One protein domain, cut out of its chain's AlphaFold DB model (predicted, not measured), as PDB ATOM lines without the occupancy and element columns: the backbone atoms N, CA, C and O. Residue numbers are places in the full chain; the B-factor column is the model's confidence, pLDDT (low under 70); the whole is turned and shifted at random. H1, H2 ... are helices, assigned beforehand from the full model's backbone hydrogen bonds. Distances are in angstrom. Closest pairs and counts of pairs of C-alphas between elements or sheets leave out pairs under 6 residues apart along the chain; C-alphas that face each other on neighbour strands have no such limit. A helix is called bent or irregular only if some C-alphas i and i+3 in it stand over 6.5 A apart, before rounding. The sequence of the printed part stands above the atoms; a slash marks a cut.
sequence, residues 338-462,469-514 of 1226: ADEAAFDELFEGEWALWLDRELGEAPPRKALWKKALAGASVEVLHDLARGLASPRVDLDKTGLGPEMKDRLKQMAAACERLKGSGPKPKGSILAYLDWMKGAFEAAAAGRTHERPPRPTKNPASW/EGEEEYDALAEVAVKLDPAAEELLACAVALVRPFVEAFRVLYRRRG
ATOM      1  N   ALA A 338     165.198  73.251 125.430       71.88
ATOM      2  CA  ALA A 338     165.254  71.889 124.905       71.88
ATOM      3  C   ALA A 338     165.305  70.825 126.014       71.88
ATOM      4  O   ALA A 338     164.702  69.759 125.876       71.88
ATOM      5  N   ASP A 339     165.991  71.150 127.107       68.38
ATOM      6  CA  ASP A 339     166.335  70.236 128.197       68.38
ATOM      7  C   ASP A 339     165.614  70.605 129.517       68.38
ATOM      8  O   ASP A 339     165.892  70.031 130.564       68.38
ATOM      9  N   GLU A 340     164.642  71.531 129.444       81.00
ATOM     10  CA  GLU A 340     163.804  72.054 130.546       81.00
ATOM     11  C   GLU A 340     164.589  72.739 131.694       81.00
ATOM     12  O   GLU A 340     164.090  72.893 132.807       81.00
ATOM     13  N   ALA A 341     165.802  73.232 131.427       75.12
ATOM     14  CA  ALA A 341     166.647  73.891 132.426       75.12
ATOM     15  C   ALA A 341     166.099  75.265 132.867       75.12
ATOM     16  O   ALA A 341     166.108  75.592 134.057       75.12
ATOM     17  N   ALA A 342     165.579  76.069 131.931       78.50
ATOM     18  CA  ALA A 342     164.972  77.363 132.261       78.50
ATOM     19  C   ALA A 342     163.581  77.191 132.897       78.50
ATOM     20  O   ALA A 342     163.175  77.990 133.746       78.50
ATOM     21  N   PHE A 343     162.852  76.137 132.521       90.12
ATOM     22  CA  PHE A 343     161.654  75.679 133.212       90.12
ATOM     23  C   PHE A 343     161.985  75.363 134.673       90.12
ATOM     24  O   PHE A 343     161.299  75.874 135.553       90.12
ATOM     25  N   ASP A 344     163.043  74.595 134.940       85.75
ATOM     26  CA  ASP A 344     163.414  74.132 136.281       85.75
ATOM     27  C   ASP A 344     163.839  75.272 137.214       85.75
ATOM     28  O   ASP A 344     163.294  75.383 138.316       85.75
ATOM     29  N   GLU A 345     164.716  76.177 136.758       82.25
ATOM     30  CA  GLU A 345     165.117  77.372 137.521       82.25
ATOM     31  C   GLU A 345     163.891  78.219 137.915       82.25
ATOM     32  O   GLU A 345     163.710  78.600 139.079       82.25
ATOM     33  N   LEU A 346     163.004  78.485 136.949       86.94
ATOM     34  CA  LEU A 346     161.788  79.264 137.174       86.94
ATOM     35  C   LEU A 346     160.774  78.515 138.053       86.94
ATOM     36  O   LEU A 346     160.048  79.158 138.818       86.94
ATOM     37  N   PHE A 347     160.688  77.187 137.939       94.44
ATOM     38  CA  PHE A 347     159.715  76.368 138.661       94.44
ATOM     39  C   PHE A 347     160.053  76.307 140.145       94.44
ATOM     40  O   PHE A 347     159.200  76.644 140.965       94.44
ATOM     41  N   GLU A 348     161.292  75.955 140.495       90.12
ATOM     42  CA  GLU A 348     161.764  75.905 141.885       90.12
ATOM     43  C   GLU A 348     161.703  77.296 142.542       90.12
ATOM     44  O   GLU A 348     161.208  77.447 143.665       90.12
ATOM     45  N   GLY A 349     162.118  78.344 141.815       85.62
ATOM     46  CA  GLY A 349     162.079  79.728 142.293       85.62
ATOM     47  C   GLY A 349     160.666  80.227 142.618       85.62
ATOM     48  O   GLY A 349     160.419  80.751 143.708       85.62
ATOM     49  N   GLU A 350     159.705  80.045 141.708       93.94
ATOM     50  CA  GLU A 350     158.312  80.441 141.958       93.94
ATOM     51  C   GLU A 350     157.594  79.493 142.927       93.94
ATOM     52  O   GLU A 350     156.725  79.944 143.676       93.94
ATOM     53  N   TRP A 351     157.945  78.203 142.967       94.75
ATOM     54  CA  TRP A 351     157.389  77.246 143.929       94.75
ATOM     55  C   TRP A 351     157.756  77.627 145.362       94.75
ATOM     56  O   TRP A 351     156.873  77.668 146.221       94.75
ATOM     57  N   ALA A 352     159.010  78.015 145.621       89.12
ATOM     58  CA  ALA A 352     159.428  78.549 146.916       89.12
ATOM     59  C   ALA A 352     158.635  79.819 147.296       89.12
ATOM     60  O   ALA A 352     158.039  79.887 148.375       89.12
ATOM     61  N   LEU A 353     158.534  80.791 146.377       90.12
ATOM     62  CA  LEU A 353     157.762  82.027 146.580       90.12
ATOM     63  C   LEU A 353     156.252  81.783 146.757       90.12
ATOM     64  O   LEU A 353     155.561  82.586 147.394       90.12
ATOM     65  N   TRP A 354     155.716  80.702 146.191       93.62
ATOM     66  CA  TRP A 354     154.335  80.271 146.383       93.62
ATOM     67  C   TRP A 354     154.144  79.583 147.738       93.62
ATOM     68  O   TRP A 354     153.210  79.943 148.457       93.62
ATOM     69  N   LEU A 355     155.044  78.679 148.137       91.31
ATOM     70  CA  LEU A 355     155.014  78.012 149.443       91.31
ATOM     71  C   LEU A 355     155.061  79.011 150.606       91.31
ATOM     72  O   LEU A 355     154.259  78.879 151.529       91.31
ATOM     73  N   ASP A 356     155.907  80.041 150.547       86.75
ATOM     74  CA  ASP A 356     155.970  81.089 151.582       86.75
ATOM     75  C   ASP A 356     154.622  81.814 151.767       86.75
ATOM     76  O   ASP A 356     154.189  82.092 152.891       86.75
ATOM     77  N   ARG A 357     153.908  82.081 150.665       87.38
ATOM     78  CA  ARG A 357     152.568  82.701 150.680       87.38
ATOM     79  C   ARG A 357     151.489  81.727 151.161       87.38
ATOM     80  O   ARG A 357     150.543  82.127 151.836       87.38
ATOM     81  N   GLU A 358     151.621  80.454 150.806       89.25
ATOM     82  CA  GLU A 358     150.660  79.394 151.107       89.25
ATOM     83  C   GLU A 358     150.757  78.842 152.536       89.25
ATOM     84  O   GLU A 358     149.747  78.381 153.074       89.25
ATOM     85  N   LEU A 359     151.944  78.892 153.148       86.00
ATOM     86  CA  LEU A 359     152.255  78.320 154.463       86.00
ATOM     87  C   LEU A 359     152.604  79.372 155.535       86.00
ATOM     88  O   LEU A 359     152.777  79.006 156.700       86.00
ATOM     89  N   GLY A 360     152.663  80.658 155.169       79.00
ATOM     90  CA  GLY A 360     152.862  81.785 156.087       79.00
ATOM     91  C   GLY A 360     151.716  82.009 157.091       79.00
ATOM     92  O   GLY A 360     150.816  81.185 157.252       79.00
ATOM     93  N   GLU A 361     151.727  83.148 157.797       75.31
ATOM     94  CA  GLU A 361     150.834  83.393 158.951       75.31
ATOM     95  C   GLU A 361     149.328  83.361 158.619       75.31
ATOM     96  O   GLU A 361     148.512  82.919 159.437       75.31
ATOM     97  N   ALA A 362     148.954  83.778 157.404       78.50
ATOM     98  CA  ALA A 362     147.577  83.834 156.908       78.50
ATOM     99  C   ALA A 362     147.373  82.917 155.675       78.50
ATOM    100  O   ALA A 362     147.113  83.413 154.579       78.50
ATOM    101  N   PRO A 363     147.482  81.582 155.827       80.44
ATOM    102  CA  PRO A 363     147.589  80.656 154.700       80.44
ATOM    103  C   PRO A 363     146.239  80.529 153.961       80.44
ATOM    104  O   PRO A 363     145.272  80.026 154.551       80.44
ATOM    105  N   PRO A 364     146.126  80.949 152.686       83.69
ATOM    106  CA  PRO A 364     144.840  81.100 151.998       83.69
ATOM    107  C   PRO A 364     144.122  79.765 151.761       83.69
ATOM    108  O   PRO A 364     142.900  79.694 151.890       83.69
ATOM    109  N   ARG A 365     144.854  78.673 151.483       90.38
ATOM    110  CA  ARG A 365     144.278  77.335 151.233       90.38
ATOM    111  C   ARG A 365     144.403  76.377 152.427       90.38
ATOM    112  O   ARG A 365     144.436  75.161 152.247       90.38
ATOM    113  N   LYS A 366     144.428  76.899 153.664       88.88
ATOM    114  CA  LYS A 366     144.659  76.154 154.931       88.88
ATOM    115  C   LYS A 366     143.914  74.817 155.067       88.88
ATOM    116  O   LYS A 366     144.436  73.885 155.674       88.88
ATOM    117  N   ALA A 367     142.685  74.725 154.555       89.62
ATOM    118  CA  ALA A 367     141.881  73.503 154.600       89.62
ATOM    119  C   ALA A 367     142.377  72.424 153.617       89.62
ATOM    120  O   ALA A 367     142.470  71.257 153.998       89.62
ATOM    121  N   LEU A 368     142.747  72.816 152.392       91.38
ATOM    122  CA  LEU A 368     143.296  71.913 151.376       91.38
ATOM    123  C   LEU A 368     144.682  71.413 151.791       91.38
ATOM    124  O   LEU A 368     144.903  70.206 151.792       91.38
ATOM    125  N   TRP A 369     145.563  72.302 152.269       92.44
ATOM    126  CA  TRP A 369     146.862  71.913 152.837       92.44
ATOM    127  C   TRP A 369     146.728  70.870 153.947       92.44
ATOM    128  O   TRP A 369     147.437  69.869 153.939       92.44
ATOM    129  N   LYS A 370     145.774  71.042 154.872       90.12
ATOM    130  CA  LYS A 370     145.524  70.061 155.940       90.12
ATOM    131  C   LYS A 370     145.047  68.696 155.437       90.12
ATOM    132  O   LYS A 370     145.381  67.702 156.076       90.12
ATOM    133  N   LYS A 371     144.266  68.625 154.351       89.12
ATOM    134  CA  LYS A 371     143.826  67.342 153.772       89.12
ATOM    135  C   LYS A 371     144.925  66.704 152.912       89.12
ATOM    136  O   LYS A 371     145.120  65.499 153.007       89.12
ATOM    137  N   ALA A 372     145.680  67.494 152.148       89.81
ATOM    138  CA  ALA A 372     146.799  67.010 151.339       89.81
ATOM    139  C   ALA A 372     147.953  66.476 152.213       89.81
ATOM    140  O   ALA A 372     148.358  65.324 152.063       89.81
ATOM    141  N   LEU A 373     148.402  67.254 153.206       89.81
ATOM    142  CA  LEU A 373     149.491  66.877 154.124       89.81
ATOM    143  C   LEU A 373     149.131  65.742 155.103       89.81
ATOM    144  O   LEU A 373     149.982  65.284 155.861       89.81
ATOM    145  N   ALA A 374     147.882  65.264 155.093       86.12
ATOM    146  CA  ALA A 374     147.487  64.050 155.804       86.12
ATOM    147  C   ALA A 374     147.849  62.756 155.043       86.12
ATOM    148  O   ALA A 374     147.773  61.679 155.634       86.12
ATOM    149  N   GLY A 375     148.233  62.841 153.760       83.81
ATOM    150  CA  GLY A 375     148.566  61.674 152.929       83.81
ATOM    151  C   GLY A 375     149.670  61.870 151.880       83.81
ATOM    152  O   GLY A 375     150.081  60.888 151.267       83.81
ATOM    153  N   ALA A 376     150.179  63.089 151.685       88.81
ATOM    154  CA  ALA A 376     151.337  63.402 150.847       88.81
ATOM    155  C   ALA A 376     152.281  64.374 151.576       88.81
ATOM    156  O   ALA A 376     151.844  65.125 152.446       88.81
ATOM    157  N   SER A 377     153.567  64.370 151.230       90.69
ATOM    158  CA  SER A 377     154.524  65.379 151.701       90.69
ATOM    159  C   SER A 377     154.579  66.579 150.743       90.69
ATOM    160  O   SER A 377     153.941  66.557 149.689       90.69
ATOM    161  N   VAL A 378     155.313  67.642 151.095       90.88
ATOM    162  CA  VAL A 378     155.429  68.839 150.235       90.88
ATOM    163  C   VAL A 378     156.172  68.504 148.940       90.88
ATOM    164  O   VAL A 378     155.767  68.948 147.874       90.88
ATOM    165  N   GLU A 379     157.182  67.643 149.022       89.94
ATOM    166  CA  GLU A 379     157.973  67.138 147.896       89.94
ATOM    167  C   GLU A 379     157.097  66.304 146.941       89.94
ATOM    168  O   GLU A 379     157.113  66.492 145.733       89.94
ATOM    169  N   VAL A 380     156.205  65.464 147.475       90.19
ATOM    170  CA  VAL A 380     155.252  64.692 146.653       90.19
ATOM    171  C   VAL A 380     154.182  65.583 145.994       90.19
ATOM    172  O   VAL A 380     153.628  65.226 144.952       90.19
ATOM    173  N   LEU A 381     153.874  66.746 146.579       93.00
ATOM    174  CA  LEU A 381     152.999  67.755 145.969       93.00
ATOM    175  C   LEU A 381     153.739  68.613 144.930       93.00
ATOM    176  O   LEU A 381     153.117  69.023 143.951       93.00
ATOM    177  N   HIS A 382     155.044  68.829 145.112       93.69
ATOM    178  CA  HIS A 382     155.942  69.443 144.137       93.69
ATOM    179  C   HIS A 382     156.039  68.589 142.866       93.69
ATOM    180  O   HIS A 382     155.708  69.070 141.785       93.69
ATOM    181  N   ASP A 383     156.344  67.293 142.999       91.25
ATOM    182  CA  ASP A 383     156.409  66.344 141.876       91.25
ATOM    183  C   ASP A 383     155.094  66.295 141.076       91.25
ATOM    184  O   ASP A 383     155.093  66.208 139.843       91.25
ATOM    185  N   LEU A 384     153.950  66.376 141.774       93.31
ATOM    186  CA  LEU A 384     152.638  66.488 141.138       93.31
ATOM    187  C   LEU A 384     152.490  67.820 140.394       93.31
ATOM    188  O   LEU A 384     152.052  67.814 139.247       93.31
ATOM    189  N   ALA A 385     152.820  68.952 141.022       95.50
ATOM    190  CA  ALA A 385     152.714  70.269 140.398       95.50
ATOM    191  C   ALA A 385     153.588  70.366 139.135       95.50
ATOM    192  O   ALA A 385     153.108  70.825 138.099       95.50
ATOM    193  N   ARG A 386     154.823  69.850 139.199       94.44
ATOM    194  CA  ARG A 386     155.772  69.768 138.081       94.44
ATOM    195  C   ARG A 386     155.202  68.923 136.945       94.44
ATOM    196  O   ARG A 386     155.058  69.401 135.824       94.44
ATOM    197  N   GLY A 387     154.756  67.702 137.249       92.12
ATOM    198  CA  GLY A 387     154.134  66.817 136.260       92.12
ATOM    199  C   GLY A 387     152.829  67.361 135.661       92.12
ATOM    200  O   GLY A 387     152.507  67.050 134.518       92.12
ATOM    201  N   LEU A 388     152.074  68.182 136.402       94.94
ATOM    202  CA  LEU A 388     150.881  68.873 135.900       94.94
ATOM    203  C   LEU A 388     151.225  70.101 135.040       94.94
ATOM    204  O   LEU A 388     150.371  70.542 134.273       94.94
ATOM    205  N   ALA A 389     152.431  70.664 135.138       95.06
ATOM    206  CA  ALA A 389     152.806  71.870 134.406       95.06
ATOM    207  C   ALA A 389     153.081  71.639 132.911       95.06
ATOM    208  O   ALA A 389     152.780  72.552 132.141       95.06
ATOM    209  N   SER A 390     153.490  70.433 132.485       91.81
ATOM    210  CA  SER A 390     153.631  70.075 131.055       91.81
ATOM    211  C   SER A 390     152.384  70.473 130.241       91.81
ATOM    212  O   SER A 390     151.259  70.143 130.639       91.81
ATOM    213  N   PRO A 391     152.537  71.140 129.080       90.19
ATOM    214  CA  PRO A 391     151.418  71.656 128.289       90.19
ATOM    215  C   PRO A 391     150.559  70.548 127.657       90.19
ATOM    216  O   PRO A 391     149.443  70.822 127.220       90.19
ATOM    217  N   ARG A 392     151.018  69.285 127.662       89.94
ATOM    218  CA  ARG A 392     150.200  68.114 127.291       89.94
ATOM    219  C   ARG A 392     149.053  67.842 128.268       89.94
ATOM    220  O   ARG A 392     148.118  67.120 127.919       89.94
ATOM    221  N   VAL A 393     149.134  68.348 129.502       92.38
ATOM    222  CA  VAL A 393     148.163  68.048 130.558       92.38
ATOM    223  C   VAL A 393     146.978  69.012 130.487       92.38
ATOM    224  O   VAL A 393     147.059  70.175 130.893       92.38
ATOM    225  N   ASP A 394     145.845  68.488 130.029       90.38
ATOM    226  CA  ASP A 394     144.531  69.101 130.198       90.38
ATOM    227  C   ASP A 394     144.112  68.991 131.678       90.38
ATOM    228  O   ASP A 394     143.791  67.909 132.179       90.38
ATOM    229  N   LEU A 395     144.162  70.117 132.398       90.06
ATOM    230  CA  LEU A 395     143.874  70.171 133.835       90.06
ATOM    231  C   LEU A 395     142.395  69.896 134.151       90.06
ATOM    232  O   LEU A 395     142.087  69.531 135.286       90.06
ATOM    233  N   ASP A 396     141.482  70.048 133.188       88.12
ATOM    234  CA  ASP A 396     140.053  69.760 133.367       88.12
ATOM    235  C   ASP A 396     139.749  68.257 133.177       88.12
ATOM    236  O   ASP A 396     138.701  67.769 133.608       88.12
ATOM    237  N   LYS A 397     140.698  67.485 132.621       85.38
ATOM    238  CA  LYS A 397     140.630  66.017 132.460       85.38
ATOM    239  C   LYS A 397     141.328  65.214 133.564       85.38
ATOM    240  O   LYS A 397     141.506  64.000 133.432       85.38
ATOM    241  N   THR A 398     141.696  65.844 134.681       82.75
ATOM    242  CA  THR A 398     142.236  65.136 135.851       82.75
ATOM    243  C   THR A 398     141.160  64.292 136.543       82.75
ATOM    244  O   THR A 398     140.330  64.824 137.279       82.75
ATOM    245  N   GLY A 399     141.188  62.968 136.348       73.75
ATOM    246  CA  GLY A 399     140.308  62.018 137.043       73.75
ATOM    247  C   GLY A 399     139.461  61.134 136.121       73.75
ATOM    248  O   GLY A 399     139.893  60.706 135.052       73.75
ATOM    249  N   LEU A 400     138.248  60.794 136.570       80.56
ATOM    250  CA  LEU A 400     137.367  59.817 135.915       80.56
ATOM    251  C   LEU A 400     136.443  60.449 134.856       80.56
ATOM    252  O   LEU A 400     135.238  60.628 135.077       80.56
ATOM    253  N   GLY A 401     137.016  60.739 133.684       83.88
ATOM    254  CA  GLY A 401     136.278  61.121 132.472       83.88
ATOM    255  C   GLY A 401     135.337  60.015 131.941       83.88
ATOM    256  O   GLY A 401     135.455  58.854 132.357       83.88
ATOM    257  N   PRO A 402     134.382  60.346 131.047       86.81
ATOM    258  CA  PRO A 402     133.429  59.386 130.473       86.81
ATOM    259  C   PRO A 402     134.091  58.148 129.850       86.81
ATOM    260  O   PRO A 402     133.669  57.022 130.100       86.81
ATOM    261  N   GLU A 403     135.181  58.347 129.116       87.19
ATOM    262  CA  GLU A 403     135.919  57.323 128.374       87.19
ATOM    263  C   GLU A 403     136.583  56.320 129.325       87.19
ATOM    264  O   GLU A 403     136.580  55.112 129.083       87.19
ATOM    265  N   MET A 404     137.109  56.797 130.459       89.44
ATOM    266  CA  MET A 404     137.673  55.934 131.500       89.44
ATOM    267  C   MET A 404     136.577  55.198 132.287       89.44
ATOM    268  O   MET A 404     136.752  54.030 132.632       89.44
ATOM    269  N   LYS A 405     135.411  55.820 132.510       90.88
ATOM    270  CA  LYS A 405     134.242  55.133 133.088       90.88
ATOM    271  C   LYS A 405     133.747  54.008 132.175       90.88
ATOM    272  O   LYS A 405     133.454  52.920 132.665       90.88
ATOM    273  N   ASP A 406     133.715  54.220 130.862       92.00
ATOM    274  CA  ASP A 406     133.357  53.177 129.897       92.00
ATOM    275  C   ASP A 406     134.444  52.101 129.763       92.00
ATOM    276  O   ASP A 406     134.118  50.915 129.670       92.00
ATOM    277  N   ARG A 407     135.730  52.459 129.878       91.44
ATOM    278  CA  ARG A 407     136.832  51.488 129.989       91.44
ATOM    279  C   ARG A 407     136.675  50.582 131.214       91.44
ATOM    280  O   ARG A 407     136.815  49.369 131.091       91.44
ATOM    281  N   LEU A 408     136.301  51.134 132.368       92.81
ATOM    282  CA  LEU A 408     136.019  50.354 133.578       92.81
ATOM    283  C   LEU A 408     134.793  49.433 133.402       92.81
ATOM    284  O   LEU A 408     134.852  48.268 133.795       92.81
ATOM    285  N   LYS A 409     133.725  49.877 132.720       94.56
ATOM    286  CA  LYS A 409     132.591  48.999 132.347       94.56
ATOM    287  C   LYS A 409     133.025  47.852 131.421       94.56
ATOM    288  O   LYS A 409     132.587  46.719 131.609       94.56
ATOM    289  N   GLN A 410     133.914  48.108 130.453       94.00
ATOM    290  CA  GLN A 410     134.488  47.059 129.594       94.00
ATOM    291  C   GLN A 410     135.281  46.027 130.414       94.00
ATOM    292  O   GLN A 410     135.177  44.832 130.152       94.00
ATOM    293  N   MET A 411     136.027  46.467 131.433       94.75
ATOM    294  CA  MET A 411     136.776  45.584 132.336       94.75
ATOM    295  C   MET A 411     135.846  44.744 133.230       94.75
ATOM    296  O   MET A 411     136.064  43.542 133.373       94.75
ATOM    297  N   ALA A 412     134.751  45.322 133.736       94.06
ATOM    298  CA  ALA A 412     133.697  44.572 134.428       94.06
ATOM    299  C   ALA A 412     133.064  43.486 133.530       94.06
ATOM    300  O   ALA A 412     132.891  42.340 133.955       94.06
ATOM    301  N   ALA A 413     132.784  43.811 132.264       94.12
ATOM    302  CA  ALA A 413     132.276  42.852 131.281       94.12
ATOM    303  C   ALA A 413     133.312  41.769 130.903       94.12
ATOM    304  O   ALA A 413     132.941  40.618 130.658       94.12
ATOM    305  N   ALA A 414     134.609  42.097 130.896       92.19
ATOM    306  CA  ALA A 414     135.681  41.119 130.711       92.19
ATOM    307  C   ALA A 414     135.754  40.122 131.883       92.19
ATOM    308  O   ALA A 414     135.875  38.921 131.644       92.19
ATOM    309  N   CYS A 415     135.574  40.575 133.132       91.44
ATOM    310  CA  CYS A 415     135.467  39.675 134.286       91.44
ATOM    311  C   CYS A 415     134.328  38.653 134.129       91.44
ATOM    312  O   CYS A 415     134.542  37.476 134.411       91.44
ATOM    313  N   GLU A 416     133.148  39.060 133.641       90.12
ATOM    314  CA  GLU A 416     132.054  38.119 133.343       90.12
ATOM    315  C   GLU A 416     132.422  37.135 132.225       90.12
ATOM    316  O   GLU A 416     132.248  35.926 132.384       90.12
ATOM    317  N   ARG A 417     133.003  37.621 131.119       90.25
ATOM    318  CA  ARG A 417     133.436  36.769 129.998       90.25
ATOM    319  C   ARG A 417     134.426  35.687 130.443       90.25
ATOM    320  O   ARG A 417     134.289  34.533 130.036       90.25
ATOM    321  N   LEU A 418     135.386  36.028 131.305       87.69
ATOM    322  CA  LEU A 418     136.383  35.078 131.808       87.69
ATOM    323  C   LEU A 418     135.766  33.961 132.668       87.69
ATOM    324  O   LEU A 418     136.267  32.837 132.607       87.69
ATOM    325  N   LYS A 419     134.658  34.195 133.395       83.69
ATOM    326  CA  LYS A 419     133.970  33.131 134.166       83.69
ATOM    327  C   LYS A 419     133.534  31.957 133.285       83.69
ATOM    328  O   LYS A 419     133.573  30.814 133.738       83.69
ATOM    329  N   GLY A 420     133.133  32.234 132.042       75.06
ATOM    330  CA  GLY A 420     132.669  31.236 131.073       75.06
ATOM    331  C   GLY A 420     133.778  30.454 130.360       75.06
ATOM    332  O   GLY A 420     133.470  29.547 129.594       75.06
ATOM    333  N   SER A 421     135.055  30.782 130.584       73.25
ATOM    334  CA  SER A 421     136.178  30.206 129.821       73.25
ATOM    335  C   SER A 421     136.614  28.797 130.259       73.25
ATOM    336  O   SER A 421     137.359  28.136 129.537       73.25
ATOM    337  N   GLY A 422     136.182  28.320 131.432       66.62
ATOM    338  CA  GLY A 422     136.741  27.127 132.073       66.62
ATOM    339  C   GLY A 422     135.790  25.928 132.196       66.62
ATOM    340  O   GLY A 422     134.656  26.099 132.643       66.62
ATOM    341  N   PRO A 423     136.248  24.681 131.942       62.72
ATOM    342  CA  PRO A 423     135.386  23.489 131.929       62.72
ATOM    343  C   PRO A 423     134.843  23.072 133.308       62.72
ATOM    344  O   PRO A 423     133.853  22.348 133.385       62.72
ATOM    345  N   LYS A 424     135.477  23.514 134.404       64.25
ATOM    346  CA  LYS A 424     134.913  23.504 135.766       64.25
ATOM    347  C   LYS A 424     135.409  24.738 136.534       64.25
ATOM    348  O   LYS A 424     136.629  24.934 136.612       64.25
ATOM    349  N   PRO A 425     134.524  25.554 137.130       59.53
ATOM    350  CA  PRO A 425     134.944  26.680 137.949       59.53
ATOM    351  C   PRO A 425     135.335  26.265 139.371       59.53
ATOM    352  O   PRO A 425     134.625  25.523 140.047       59.53
ATOM    353  N   LYS A 426     136.456  26.804 139.860       64.12
ATOM    354  CA  LYS A 426     136.793  26.787 141.291       64.12
ATOM    355  C   LYS A 426     136.153  28.010 141.947       64.12
ATOM    356  O   LYS A 426     136.405  29.129 141.509       64.12
ATOM    357  N   GLY A 427     135.393  27.821 143.027       72.12
ATOM    358  CA  GLY A 427     134.666  28.918 143.687       72.12
ATOM    359  C   GLY A 427     135.539  30.119 144.084       72.12
ATOM    360  O   GLY A 427     135.073  31.250 144.046       72.12
ATOM    361  N   SER A 428     136.828  29.904 144.378       78.81
ATOM    362  CA  SER A 428     137.765  30.982 144.719       78.81
ATOM    363  C   SER A 428     138.138  31.902 143.552       78.81
ATOM    364  O   SER A 428     138.394  33.073 143.807       78.81
ATOM    365  N   ILE A 429     138.186  31.421 142.298       83.62
ATOM    366  CA  ILE A 429     138.454  32.309 141.149       83.62
ATOM    367  C   ILE A 429     137.182  33.025 140.687       83.62
ATOM    368  O   ILE A 429     137.265  34.203 140.358       83.62
ATOM    369  N   LEU A 430     136.008  32.381 140.768       85.00
ATOM    370  CA  LEU A 430     134.731  33.069 140.536       85.00
ATOM    371  C   LEU A 430     134.540  34.223 141.524       85.00
ATOM    372  O   LEU A 430     134.441  35.361 141.088       85.00
ATOM    373  N   ALA A 431     134.641  33.964 142.833       86.56
ATOM    374  CA  ALA A 431     134.506  35.005 143.855       86.56
ATOM    375  C   ALA A 431     135.529  36.151 143.703       86.56
ATOM    376  O   ALA A 431     135.265  37.277 144.122       86.56
ATOM    377  N   TYR A 432     136.692  35.885 143.096       88.56
ATOM    378  CA  TYR A 432     137.666  36.924 142.766       88.56
ATOM    379  C   TYR A 432     137.267  37.718 141.512       88.56
ATOM    380  O   TYR A 432     137.362  38.939 141.526       88.56
ATOM    381  N   LEU A 433     136.763  37.064 140.458       89.69
ATOM    382  CA  LEU A 433     136.191  37.718 139.271       89.69
ATOM    383  C   LEU A 433     134.962  38.576 139.623       89.69
ATOM    384  O   LEU A 433     134.850  39.694 139.127       89.69
ATOM    385  N   ASP A 434     134.089  38.099 140.513       90.88
ATOM    386  CA  ASP A 434     132.953  38.852 141.062       90.88
ATOM    387  C   ASP A 434     133.409  40.094 141.839       90.88
ATOM    388  O   ASP A 434     132.893  41.192 141.633       90.88
ATOM    389  N   TRP A 435     134.426  39.944 142.694       91.81
ATOM    390  CA  TRP A 435     135.017  41.064 143.423       91.81
ATOM    391  C   TRP A 435     135.669  42.099 142.488       91.81
ATOM    392  O   TRP A 435     135.448  43.297 142.667       91.81
ATOM    393  N   MET A 436     136.427  41.658 141.476       92.69
ATOM    394  CA  MET A 436     137.035  42.554 140.482       92.69
ATOM    395  C   MET A 436     135.969  43.304 139.681       92.69
ATOM    396  O   MET A 436     136.054  44.522 139.549       92.69
ATOM    397  N   LYS A 437     134.928  42.605 139.216       93.69
ATOM    398  CA  LYS A 437     133.781  43.217 138.537       93.69
ATOM    399  C   LYS A 437     133.146  44.313 139.396       93.69
ATOM    400  O   LYS A 437     133.066  45.452 138.947       93.69
ATOM    401  N   GLY A 438     132.771  43.998 140.638       91.62
ATOM    402  CA  GLY A 438     132.161  44.970 141.548       91.62
ATOM    403  C   GLY A 438     133.085  46.149 141.881       91.62
ATOM    404  O   GLY A 438     132.611  47.266 142.066       91.62
ATOM    405  N   ALA A 439     134.406  45.940 141.899       91.06
ATOM    406  CA  ALA A 439     135.389  47.017 142.015       91.06
ATOM    407  C   ALA A 439     135.384  47.959 140.799       91.06
ATOM    408  O   ALA A 439     135.410  49.178 140.973       91.06
ATOM    409  N   PHE A 440     135.317  47.411 139.582       94.19
ATOM    410  CA  PHE A 440     135.237  48.197 138.350       94.19
ATOM    411  C   PHE A 440     133.893  48.922 138.198       94.19
ATOM    412  O   PHE A 440     133.877  50.084 137.801       94.19
ATOM    413  N   GLU A 441     132.776  48.285 138.557       92.75
ATOM    414  CA  GLU A 441     131.438  48.894 138.520       92.75
ATOM    415  C   GLU A 441     131.314  50.043 139.535       92.75
ATOM    416  O   GLU A 441     130.872  51.136 139.173       92.75
ATOM    417  N   ALA A 442     131.796  49.847 140.769       89.44
ATOM    418  CA  ALA A 442     131.864  50.897 141.787       89.44
ATOM    419  C   ALA A 442     132.736  52.087 141.339       89.44
ATOM    420  O   ALA A 442     132.352  53.244 141.525       89.44
ATOM    421  N   ALA A 443     133.879  51.826 140.692       88.62
ATOM    422  CA  ALA A 443     134.748  52.869 140.147       88.62
ATOM    423  C   ALA A 443     134.117  53.616 138.957       88.62
ATOM    424  O   ALA A 443     134.120  54.845 138.940       88.62
ATOM    425  N   ALA A 444     133.503  52.907 138.005       89.38
ATOM    426  CA  ALA A 444     132.798  53.517 136.874       89.38
ATOM    427  C   ALA A 444     131.619  54.404 137.322       89.38
ATOM    428  O   ALA A 444     131.326  55.418 136.687       89.38
ATOM    429  N   ALA A 445     130.965  54.042 138.430       86.62
ATOM    430  CA  ALA A 445     129.893  54.815 139.048       86.62
ATOM    431  C   ALA A 445     130.376  56.011 139.895       86.62
ATOM    432  O   ALA A 445     129.548  56.802 140.340       86.62
ATOM    433  N   GLY A 446     131.684  56.141 140.162       80.19
ATOM    434  CA  GLY A 446     132.223  57.122 141.115       80.19
ATOM    435  C   GLY A 446     131.899  56.815 142.585       80.19
ATOM    436  O   GLY A 446     132.106  57.659 143.449       80.19
ATOM    437  N   ARG A 447     131.402  55.607 142.884       80.81
ATOM    438  CA  ARG A 447     131.010  55.148 144.226       80.81
ATOM    439  C   ARG A 447     131.949  54.043 144.705       80.81
ATOM    440  O   ARG A 447     131.527  52.999 145.187       80.81
ATOM    441  N   THR A 448     133.254  54.270 144.557       70.06
ATOM    442  CA  THR A 448     134.331  53.327 144.914       70.06
ATOM    443  C   THR A 448     134.231  52.805 146.351       70.06
ATOM    444  O   THR A 448     134.656  51.683 146.619       70.06
ATOM    445  N   HIS A 449     133.648  53.580 147.270       74.00
ATOM    446  CA  HIS A 449     133.395  53.193 148.661       74.00
ATOM    447  C   HIS A 449     132.339  52.078 148.826       74.00
ATOM    448  O   HIS A 449     132.339  51.404 149.851       74.00
ATOM    449  N   GLU A 450     131.485  51.830 147.826       80.19
ATOM    450  CA  GLU A 450     130.534  50.701 147.790       80.19
ATOM    451  C   GLU A 450     131.184  49.377 147.341       80.19
ATOM    452  O   GLU A 450     130.515  48.345 147.267       80.19
ATOM    453  N   ARG A 451     132.484  49.382 147.001       79.88
ATOM    454  CA  ARG A 451     133.201  48.214 146.472       79.88
ATOM    455  C   ARG A 451     133.080  46.998 147.408       79.88
ATOM    456  O   ARG A 451     133.368  47.124 148.600       79.88
ATOM    457  N   PRO A 452     132.785  45.789 146.882       83.06
ATOM    458  CA  PRO A 452     132.715  44.580 147.697       83.06
ATOM    459  C   PRO A 452     134.033  44.280 148.443       83.06
ATOM    460  O   PRO A 452     135.126  44.553 147.926       83.06
ATOM    461  N   PRO A 453     133.967  43.668 149.642       83.94
ATOM    462  CA  PRO A 453     135.152  43.292 150.405       83.94
ATOM    463  C   PRO A 453     136.000  42.269 149.636       83.94
ATOM    464  O   PRO A 453     135.476  41.334 149.029       83.94
ATOM    465  N   ARG A 454     137.329  42.433 149.665       84.12
ATOM    466  CA  ARG A 454     138.248  41.561 148.919       84.12
ATOM    467  C   ARG A 454     138.252  40.137 149.503       84.12
ATOM    468  O   ARG A 454     138.462  39.996 150.709       84.12
ATOM    469  N   PRO A 455     138.093  39.077 148.684       82.25
ATOM    470  CA  PRO A 455     138.160  37.697 149.154       82.25
ATOM    471  C   PRO A 455     139.480  37.380 149.868       82.25
ATOM    472  O   PRO A 455     140.562  37.667 149.358       82.25
ATOM    473  N   THR A 456     139.397  36.716 151.024       71.56
ATOM    474  CA  THR A 456     140.569  36.338 151.842       71.56
ATOM    475  C   THR A 456     141.482  35.313 151.163       71.56
ATOM    476  O   THR A 456     142.673  35.253 151.457       71.56
ATOM    477  N   LYS A 457     140.945  34.519 150.229       67.00
ATOM    478  CA  LYS A 457     141.707  33.600 149.373       67.00
ATOM    479  C   LYS A 457     141.923  34.224 147.995       67.00
ATOM    480  O   LYS A 457     141.142  33.981 147.079       67.00
ATOM    481  N   ASN A 458     143.004  34.988 147.852       66.25
ATOM    482  CA  ASN A 458     143.498  35.429 146.547       66.25
ATOM    483  C   ASN A 458     143.946  34.204 145.713       66.25
ATOM    484  O   ASN A 458     144.810  33.460 146.189       66.25
ATOM    485  N   PRO A 459     143.408  33.957 144.504       68.81
ATOM    486  CA  PRO A 459     143.964  32.956 143.597       68.81
ATOM    487  C   PRO A 459     145.371  33.397 143.171       68.81
ATOM    488  O   PRO A 459     145.541  34.464 142.596       68.81
ATOM    489  N   ALA A 460     146.394  32.600 143.485       58.97
ATOM    490  CA  ALA A 460     147.791  32.990 143.255       58.97
ATOM    491  C   ALA A 460     148.246  32.906 141.782       58.97
ATOM    492  O   ALA A 460     149.357  33.324 141.472       58.97
ATOM    493  N   SER A 461     147.420  32.339 140.899       71.06
ATOM    494  CA  SER A 461     147.619  32.288 139.448       71.06
ATOM    495  C   SER A 461     146.293  31.985 138.744       71.06
ATOM    496  O   SER A 461     145.343  31.493 139.371       71.06
ATOM    497  N   TRP A 462     146.273  32.152 137.423       81.25
ATOM    498  CA  TRP A 462     145.270  31.536 136.556       81.25
ATOM    499  C   TRP A 462     145.253  29.996 136.725       81.25
ATOM    500  O   TRP A 462     146.273  29.391 137.098       81.25
ATOM    501  N   GLU A 469     144.996  31.541 127.115       77.38
ATOM    502  CA  GLU A 469     144.678  32.825 126.484       77.38
ATOM    503  C   GLU A 469     144.020  33.820 127.457       77.38
ATOM    504  O   GLU A 469     144.126  35.029 127.265       77.38
ATOM    505  N   GLY A 470     143.365  33.329 128.517       81.25
ATOM    506  CA  GLY A 470     142.766  34.166 129.560       81.25
ATOM    507  C   GLY A 470     143.723  34.594 130.681       81.25
ATOM    508  O   GLY A 470     143.351  35.458 131.473       81.25
ATOM    509  N   GLU A 471     144.940  34.038 130.762       85.19
ATOM    510  CA  GLU A 471     145.902  34.336 131.839       85.19
ATOM    511  C   GLU A 471     146.392  35.795 131.776       85.19
ATOM    512  O   GLU A 471     146.361  36.498 132.783       85.19
ATOM    513  N   GLU A 472     146.748  36.291 130.581       82.81
ATOM    514  CA  GLU A 472     147.227  37.673 130.389       82.81
ATOM    515  C   GLU A 472     146.137  38.717 130.711       82.81
ATOM    516  O   GLU A 472     146.425  39.748 131.322       82.81
ATOM    517  N   GLU A 473     144.877  38.444 130.349       86.25
ATOM    518  CA  GLU A 473     143.750  39.336 130.655       86.25
ATOM    519  C   GLU A 473     143.361  39.280 132.143       86.25
ATOM    520  O   GLU A 473     143.117  40.322 132.751       86.25
ATOM    521  N   TYR A 474     143.358  38.091 132.758       88.56
ATOM    522  CA  TYR A 474     143.100  37.936 134.192       88.56
ATOM    523  C   TYR A 474     144.127  38.687 135.046       88.56
ATOM    524  O   TYR A 474     143.728  39.438 135.938       88.56
ATOM    525  N   ASP A 475     145.422  38.537 134.760       87.06
ATOM    526  CA  ASP A 475     146.490  39.208 135.510       87.06
ATOM    527  C   ASP A 475     146.410  40.738 135.365       87.06
ATOM    528  O   ASP A 475     146.586  41.465 136.347       87.06
ATOM    529  N   ALA A 476     146.079  41.244 134.170       86.50
ATOM    530  CA  ALA A 476     145.881  42.675 133.938       86.50
ATOM    531  C   ALA A 476     144.676  43.229 134.725       86.50
ATOM    532  O   ALA A 476     144.800  44.252 135.404       86.50
ATOM    533  N   LEU A 477     143.529  42.541 134.695       91.19
ATOM    534  CA  LEU A 477     142.348  42.909 135.486       91.19
ATOM    535  C   LEU A 477     142.650  42.851 136.994       91.19
ATOM    536  O   LEU A 477     142.285  43.767 137.734       91.19
ATOM    537  N   ALA A 478     143.366  41.819 137.449       89.44
ATOM    538  CA  ALA A 478     143.744  41.640 138.846       89.44
ATOM    539  C   ALA A 478     144.700  42.727 139.349       89.44
ATOM    540  O   ALA A 478     144.528  43.196 140.477       89.44
ATOM    541  N   GLU A 479     145.666  43.170 138.536       88.56
ATOM    542  CA  GLU A 479     146.536  44.288 138.907       88.56
ATOM    543  C   GLU A 479     145.734  45.587 139.087       88.56
ATOM    544  O   GLU A 479     145.889  46.254 140.113       88.56
ATOM    545  N   VAL A 480     144.855  45.940 138.138       91.06
ATOM    546  CA  VAL A 480     144.078  47.187 138.236       91.06
ATOM    547  C   VAL A 480     143.100  47.134 139.406       91.06
ATOM    548  O   VAL A 480     143.093  48.055 140.219       91.06
ATOM    549  N   ALA A 481     142.314  46.062 139.549       90.06
ATOM    550  CA  ALA A 481     141.280  45.966 140.581       90.06
ATOM    551  C   ALA A 481     141.840  46.100 142.009       90.06
ATOM    552  O   ALA A 481     141.205  46.719 142.864       90.06
ATOM    553  N   VAL A 482     143.042  45.570 142.271       88.56
ATOM    554  CA  VAL A 482     143.730  45.709 143.570       88.56
ATOM    555  C   VAL A 482     144.146  47.156 143.850       88.56
ATOM    556  O   VAL A 482     144.132  47.566 145.008       88.56
ATOM    557  N   LYS A 483     144.465  47.924 142.805       88.56
ATOM    558  CA  LYS A 483     144.947  49.312 142.860       88.56
ATOM    559  C   LYS A 483     143.846  50.381 142.897       88.56
ATOM    560  O   LYS A 483     144.171  51.560 142.963       88.56
ATOM    561  N   LEU A 484     142.567  49.999 142.845       88.06
ATOM    562  CA  LEU A 484     141.446  50.930 143.027       88.06
ATOM    563  C   LEU A 484     141.234  51.213 144.526       88.06
ATOM    564  O   LEU A 484     140.995  50.274 145.292       88.06
ATOM    565  N   ASP A 485     141.286  52.484 144.928       84.00
ATOM    566  CA  ASP A 485     141.126  52.947 146.315       84.00
ATOM    567  C   ASP A 485     140.298  54.256 146.369       84.00
ATOM    568  O   ASP A 485     140.690  55.240 145.738       84.00
ATOM    569  N   PRO A 486     139.168  54.309 147.111       78.06
ATOM    570  CA  PRO A 486     138.393  55.538 147.308       78.06
ATOM    571  C   PRO A 486     139.191  56.691 147.925       78.06
ATOM    572  O   PRO A 486     139.012  57.843 147.532       78.06
ATOM    573  N   ALA A 487     140.068  56.395 148.889       82.06
ATOM    574  CA  ALA A 487     140.814  57.417 149.617       82.06
ATOM    575  C   ALA A 487     141.880  58.075 148.729       82.06
ATOM    576  O   ALA A 487     142.141  59.272 148.858       82.06
ATOM    577  N   ALA A 488     142.450  57.314 147.789       86.06
ATOM    578  CA  ALA A 488     143.398  57.824 146.808       86.06
ATOM    579  C   ALA A 488     142.756  58.841 145.850       86.06
ATOM    580  O   ALA A 488     143.355  59.886 145.602       86.06
ATOM    581  N   GLU A 489     141.535  58.583 145.366       85.25
ATOM    582  CA  GLU A 489     140.779  59.518 144.513       85.25
ATOM    583  C   GLU A 489     140.509  60.850 145.234       85.25
ATOM    584  O   GLU A 489     140.799  61.924 144.708       85.25
ATOM    585  N   GLU A 490     140.010  60.792 146.474       86.19
ATOM    586  CA  GLU A 490     139.722  61.985 147.280       86.19
ATOM    587  C   GLU A 490     140.966  62.811 147.633       86.19
ATOM    588  O   GLU A 490     140.890  64.042 147.725       86.19
ATOM    589  N   LEU A 491     142.096  62.143 147.879       89.25
ATOM    590  CA  LEU A 491     143.366  62.790 148.191       89.25
ATOM    591  C   LEU A 491     143.984  63.425 146.939       89.25
ATOM    592  O   LEU A 491     144.443  64.563 147.006       89.25
ATOM    593  N   LEU A 492     143.930  62.744 145.790       91.06
ATOM    594  CA  LEU A 492     144.406  63.281 144.514       91.06
ATOM    595  C   LEU A 492     143.573  64.462 144.024       91.06
ATOM    596  O   LEU A 492     144.148  65.472 143.628       91.06
ATOM    597  N   ALA A 493     142.243  64.395 144.117       89.81
ATOM    598  CA  ALA A 493     141.384  65.534 143.802       89.81
ATOM    599  C   ALA A 493     141.706  66.748 144.695       89.81
ATOM    600  O   ALA A 493     141.753  67.881 144.217       89.81
ATOM    601  N   CYS A 494     142.002  66.514 145.980       92.25
ATOM    602  CA  CYS A 494     142.449  67.560 146.898       92.25
ATOM    603  C   CYS A 494     143.838  68.118 146.539       92.25
ATOM    604  O   CYS A 494     144.047  69.324 146.642       92.25
ATOM    605  N   ALA A 495     144.780  67.264 146.126       93.50
ATOM    606  CA  ALA A 495     146.126  67.668 145.727       93.50
ATOM    607  C   ALA A 495     146.114  68.501 144.432       93.50
ATOM    608  O   ALA A 495     146.703  69.578 144.398       93.50
ATOM    609  N   VAL A 496     145.364  68.076 143.407       94.25
ATOM    610  CA  VAL A 496     145.174  68.848 142.163       94.25
ATOM    611  C   VAL A 496     144.516  70.197 142.454       94.25
ATOM    612  O   VAL A 496     145.018  71.224 142.012       94.25
ATOM    613  N   ALA A 497     143.435  70.226 143.242       94.44
ATOM    614  CA  ALA A 497     142.753  71.473 143.607       94.44
ATOM    615  C   ALA A 497     143.631  72.432 144.438       94.44
ATOM    616  O   ALA A 497     143.388  73.638 144.446       94.44
ATOM    617  N   LEU A 498     144.645  71.905 145.132       95.31
ATOM    618  CA  LEU A 498     145.622  72.688 145.878       95.31
ATOM    619  C   LEU A 498     146.677  73.330 144.962       95.31
ATOM    620  O   LEU A 498     146.921  74.529 145.093       95.31
ATOM    621  N   VAL A 499     147.280  72.556 144.048       96.00
ATOM    622  CA  VAL A 499     148.409  73.020 143.215       96.00
ATOM    623  C   VAL A 499     147.993  73.655 141.884       96.00
ATOM    624  O   VAL A 499     148.753  74.455 141.347       96.00
ATOM    625  N   ARG A 500     146.789  73.374 141.358       95.88
ATOM    626  CA  ARG A 500     146.292  73.934 140.082       95.88
ATOM    627  C   ARG A 500     146.531  75.452 139.944       95.88
ATOM    628  O   ARG A 500     147.080  75.835 138.916       95.88
ATOM    629  N   PRO A 501     146.213  76.316 140.933       95.19
ATOM    630  CA  PRO A 501     146.392  77.763 140.778       95.19
ATOM    631  C   PRO A 501     147.858  78.205 140.663       95.19
ATOM    632  O   PRO A 501     148.126  79.276 140.126       95.19
ATOM    633  N   PHE A 502     148.803  77.404 141.171       96.38
ATOM    634  CA  PHE A 502     150.230  77.604 140.923       96.38
ATOM    635  C   PHE A 502     150.589  77.180 139.499       96.38
ATOM    636  O   PHE A 502     151.161  77.969 138.758       96.38
ATOM    637  N   VAL A 503     150.177  75.977 139.090       97.25
ATOM    638  CA  VAL A 503     150.444  75.419 137.755       97.25
ATOM    639  C   VAL A 503     149.912  76.323 136.631       97.25
ATOM    640  O   VAL A 503     150.613  76.585 135.655       97.25
ATOM    641  N   GLU A 504     148.693  76.844 136.781       95.50
ATOM    642  CA  GLU A 504     148.070  77.781 135.836       95.50
ATOM    643  C   GLU A 504     148.847  79.107 135.746       95.50
ATOM    644  O   GLU A 504     149.067  79.618 134.646       95.50
ATOM    645  N   ALA A 505     149.318  79.645 136.877       95.19
ATOM    646  CA  ALA A 505     150.130  80.861 136.908       95.19
ATOM    647  C   ALA A 505     151.542  80.638 136.335       95.19
ATOM    648  O   ALA A 505     152.029  81.468 135.563       95.19
ATOM    649  N   PHE A 506     152.175  79.507 136.660       96.44
ATOM    650  CA  PHE A 506     153.513  79.145 136.201       96.44
ATOM    651  C   PHE A 506     153.568  78.986 134.677       96.44
ATOM    652  O   PHE A 506     154.397  79.629 134.036       96.44
ATOM    653  N   ARG A 507     152.634  78.237 134.069       93.81
ATOM    654  CA  ARG A 507     152.541  78.103 132.598       93.81
ATOM    655  C   ARG A 507     152.461  79.460 131.888       93.81
ATOM    656  O   ARG A 507     153.045  79.641 130.821       93.81
ATOM    657  N   VAL A 508     151.740  80.419 132.475       91.31
ATOM    658  CA  VAL A 508     151.626  81.785 131.940       91.31
ATOM    659  C   VAL A 508     152.921  82.578 132.140       91.31
ATOM    660  O   VAL A 508     153.300  83.328 131.242       91.31
ATOM    661  N   LEU A 509     153.612  82.425 133.273       91.94
ATOM    662  CA  LEU A 509     154.900  83.077 133.522       91.94
ATOM    663  C   LEU A 509     155.996  82.558 132.584       91.94
ATOM    664  O   LEU A 509     156.673  83.367 131.960       91.94
ATOM    665  N   TYR A 510     156.144  81.240 132.471       92.44
ATOM    666  CA  TYR A 510     157.156  80.570 131.655       92.44
ATOM    667  C   TYR A 510     157.101  81.045 130.192       92.44
ATOM    668  O   TYR A 510     158.062  81.619 129.677       92.44
ATOM    669  N   ARG A 511     155.909  80.994 129.579       88.31
ATOM    670  CA  ARG A 511     155.682  81.538 128.227       88.31
ATOM    671  C   ARG A 511     155.888  83.061 128.146       88.31
ATOM    672  O   ARG A 511     156.377  83.556 127.135       88.31
ATOM    673  N   ARG A 512     155.573  83.828 129.204       86.50
ATOM    674  CA  ARG A 512     155.845  85.285 129.286       86.50
ATOM    675  C   ARG A 512     157.325  85.642 129.442       86.50
ATOM    676  O   ARG A 512     157.682  86.773 129.132       86.50
ATOM    677  N   ARG A 513     158.168  84.726 129.925       87.06
ATOM    678  CA  ARG A 513     159.634  84.875 129.926       87.06
ATOM    679  C   ARG A 513     160.249  84.609 128.545       87.06
ATOM    680  O   ARG A 513     161.425  84.891 128.366       87.06
ATOM    681  N   GLY A 514     159.456  84.125 127.585       86.81
ATOM    682  CA  GLY A 514     159.896  83.826 126.223       86.81
ATOM    683  C   GLY A 514     160.340  82.378 126.010       86.81
ATOM    684  O   GLY A 514     160.860  82.080 124.942       86.81
TER     685      GLY A 514
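AT A GLANCE: This is residues 338 to 462 and 469 to 514 of the 1226 residues of the protein "DNA helicase" of Elusimicrobia bacterium (UniProt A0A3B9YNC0). Two lobes lie end to end: in one, H1, H2 and H3 pack on the long bent helix H7; in the other, H6 crosses the helical hairpin of H4 and H5. The 171 printed residues hold seven named helices, H1 to H7 in order, and no named strand: all helix. The whole is loose, radius of gyration of the C-alphas 21.1 A, spanning 66 by 38 by 27 A.

HOW THE PARTS SIT: Begin at H1, residues 341 to 359; it touches H7b, residues 501 to 512, nearest at the C-alphas of Phe 343 and Tyr 510, 6.8 A apart. H7, residues 486 to 512, is the hub, one helix by its hydrogen bonds but bent: C-alphas 498 and 501 are 7.2 A apart, and H7a, residues 486 to 498, stands at 45 degrees to H7b, a steep tilt. H2, residues 366 to 372, touches H7a, closest C-alphas Ala 372 and Ala 495, 5.7 A. H3, residues 378 to 389, touches H7b with residues 385 to 389 alone, closest C-alphas Ala 389 and Val 503, 5.4 A. Next, H4, residues 402 to 419, and H5, residues 427 to 444, form a hairpin at a shallow tilt of 12 degrees, closest C-alphas Ala 412 and Lys 437, 4.3 A. H6, residues 469 to 482, touches H5 at a steep tilt of 56 degrees, closest C-alphas Met 436 and Ala 481, 5.4 A. Every O i to N i+4 pair is within hydrogen-bond range in H2, H3, H4, H5 and H7a; H1 has 14 of 15, H6 9 of 10, H7b 7 of 8.

IN THESE COORDINATES: Find C-alpha 341 at (166.647, 73.891, 132.426); H1 runs 26.7 A from there. H4 starts at (133.429, 59.386, 130.473) and spans 26.5 A, H5 25.6 A, H6 21.4 A. H7b ends at C-alpha 512, (155.845, 85.285, 129.286).

THE WHOLE: Residues 463 to 468 are not printed; C-alphas 462 and 469 are 10.2 A apart. The link H3 to H4 is long. Confidence is under 70 at residues 339, 422 to 426 and 457 to 460.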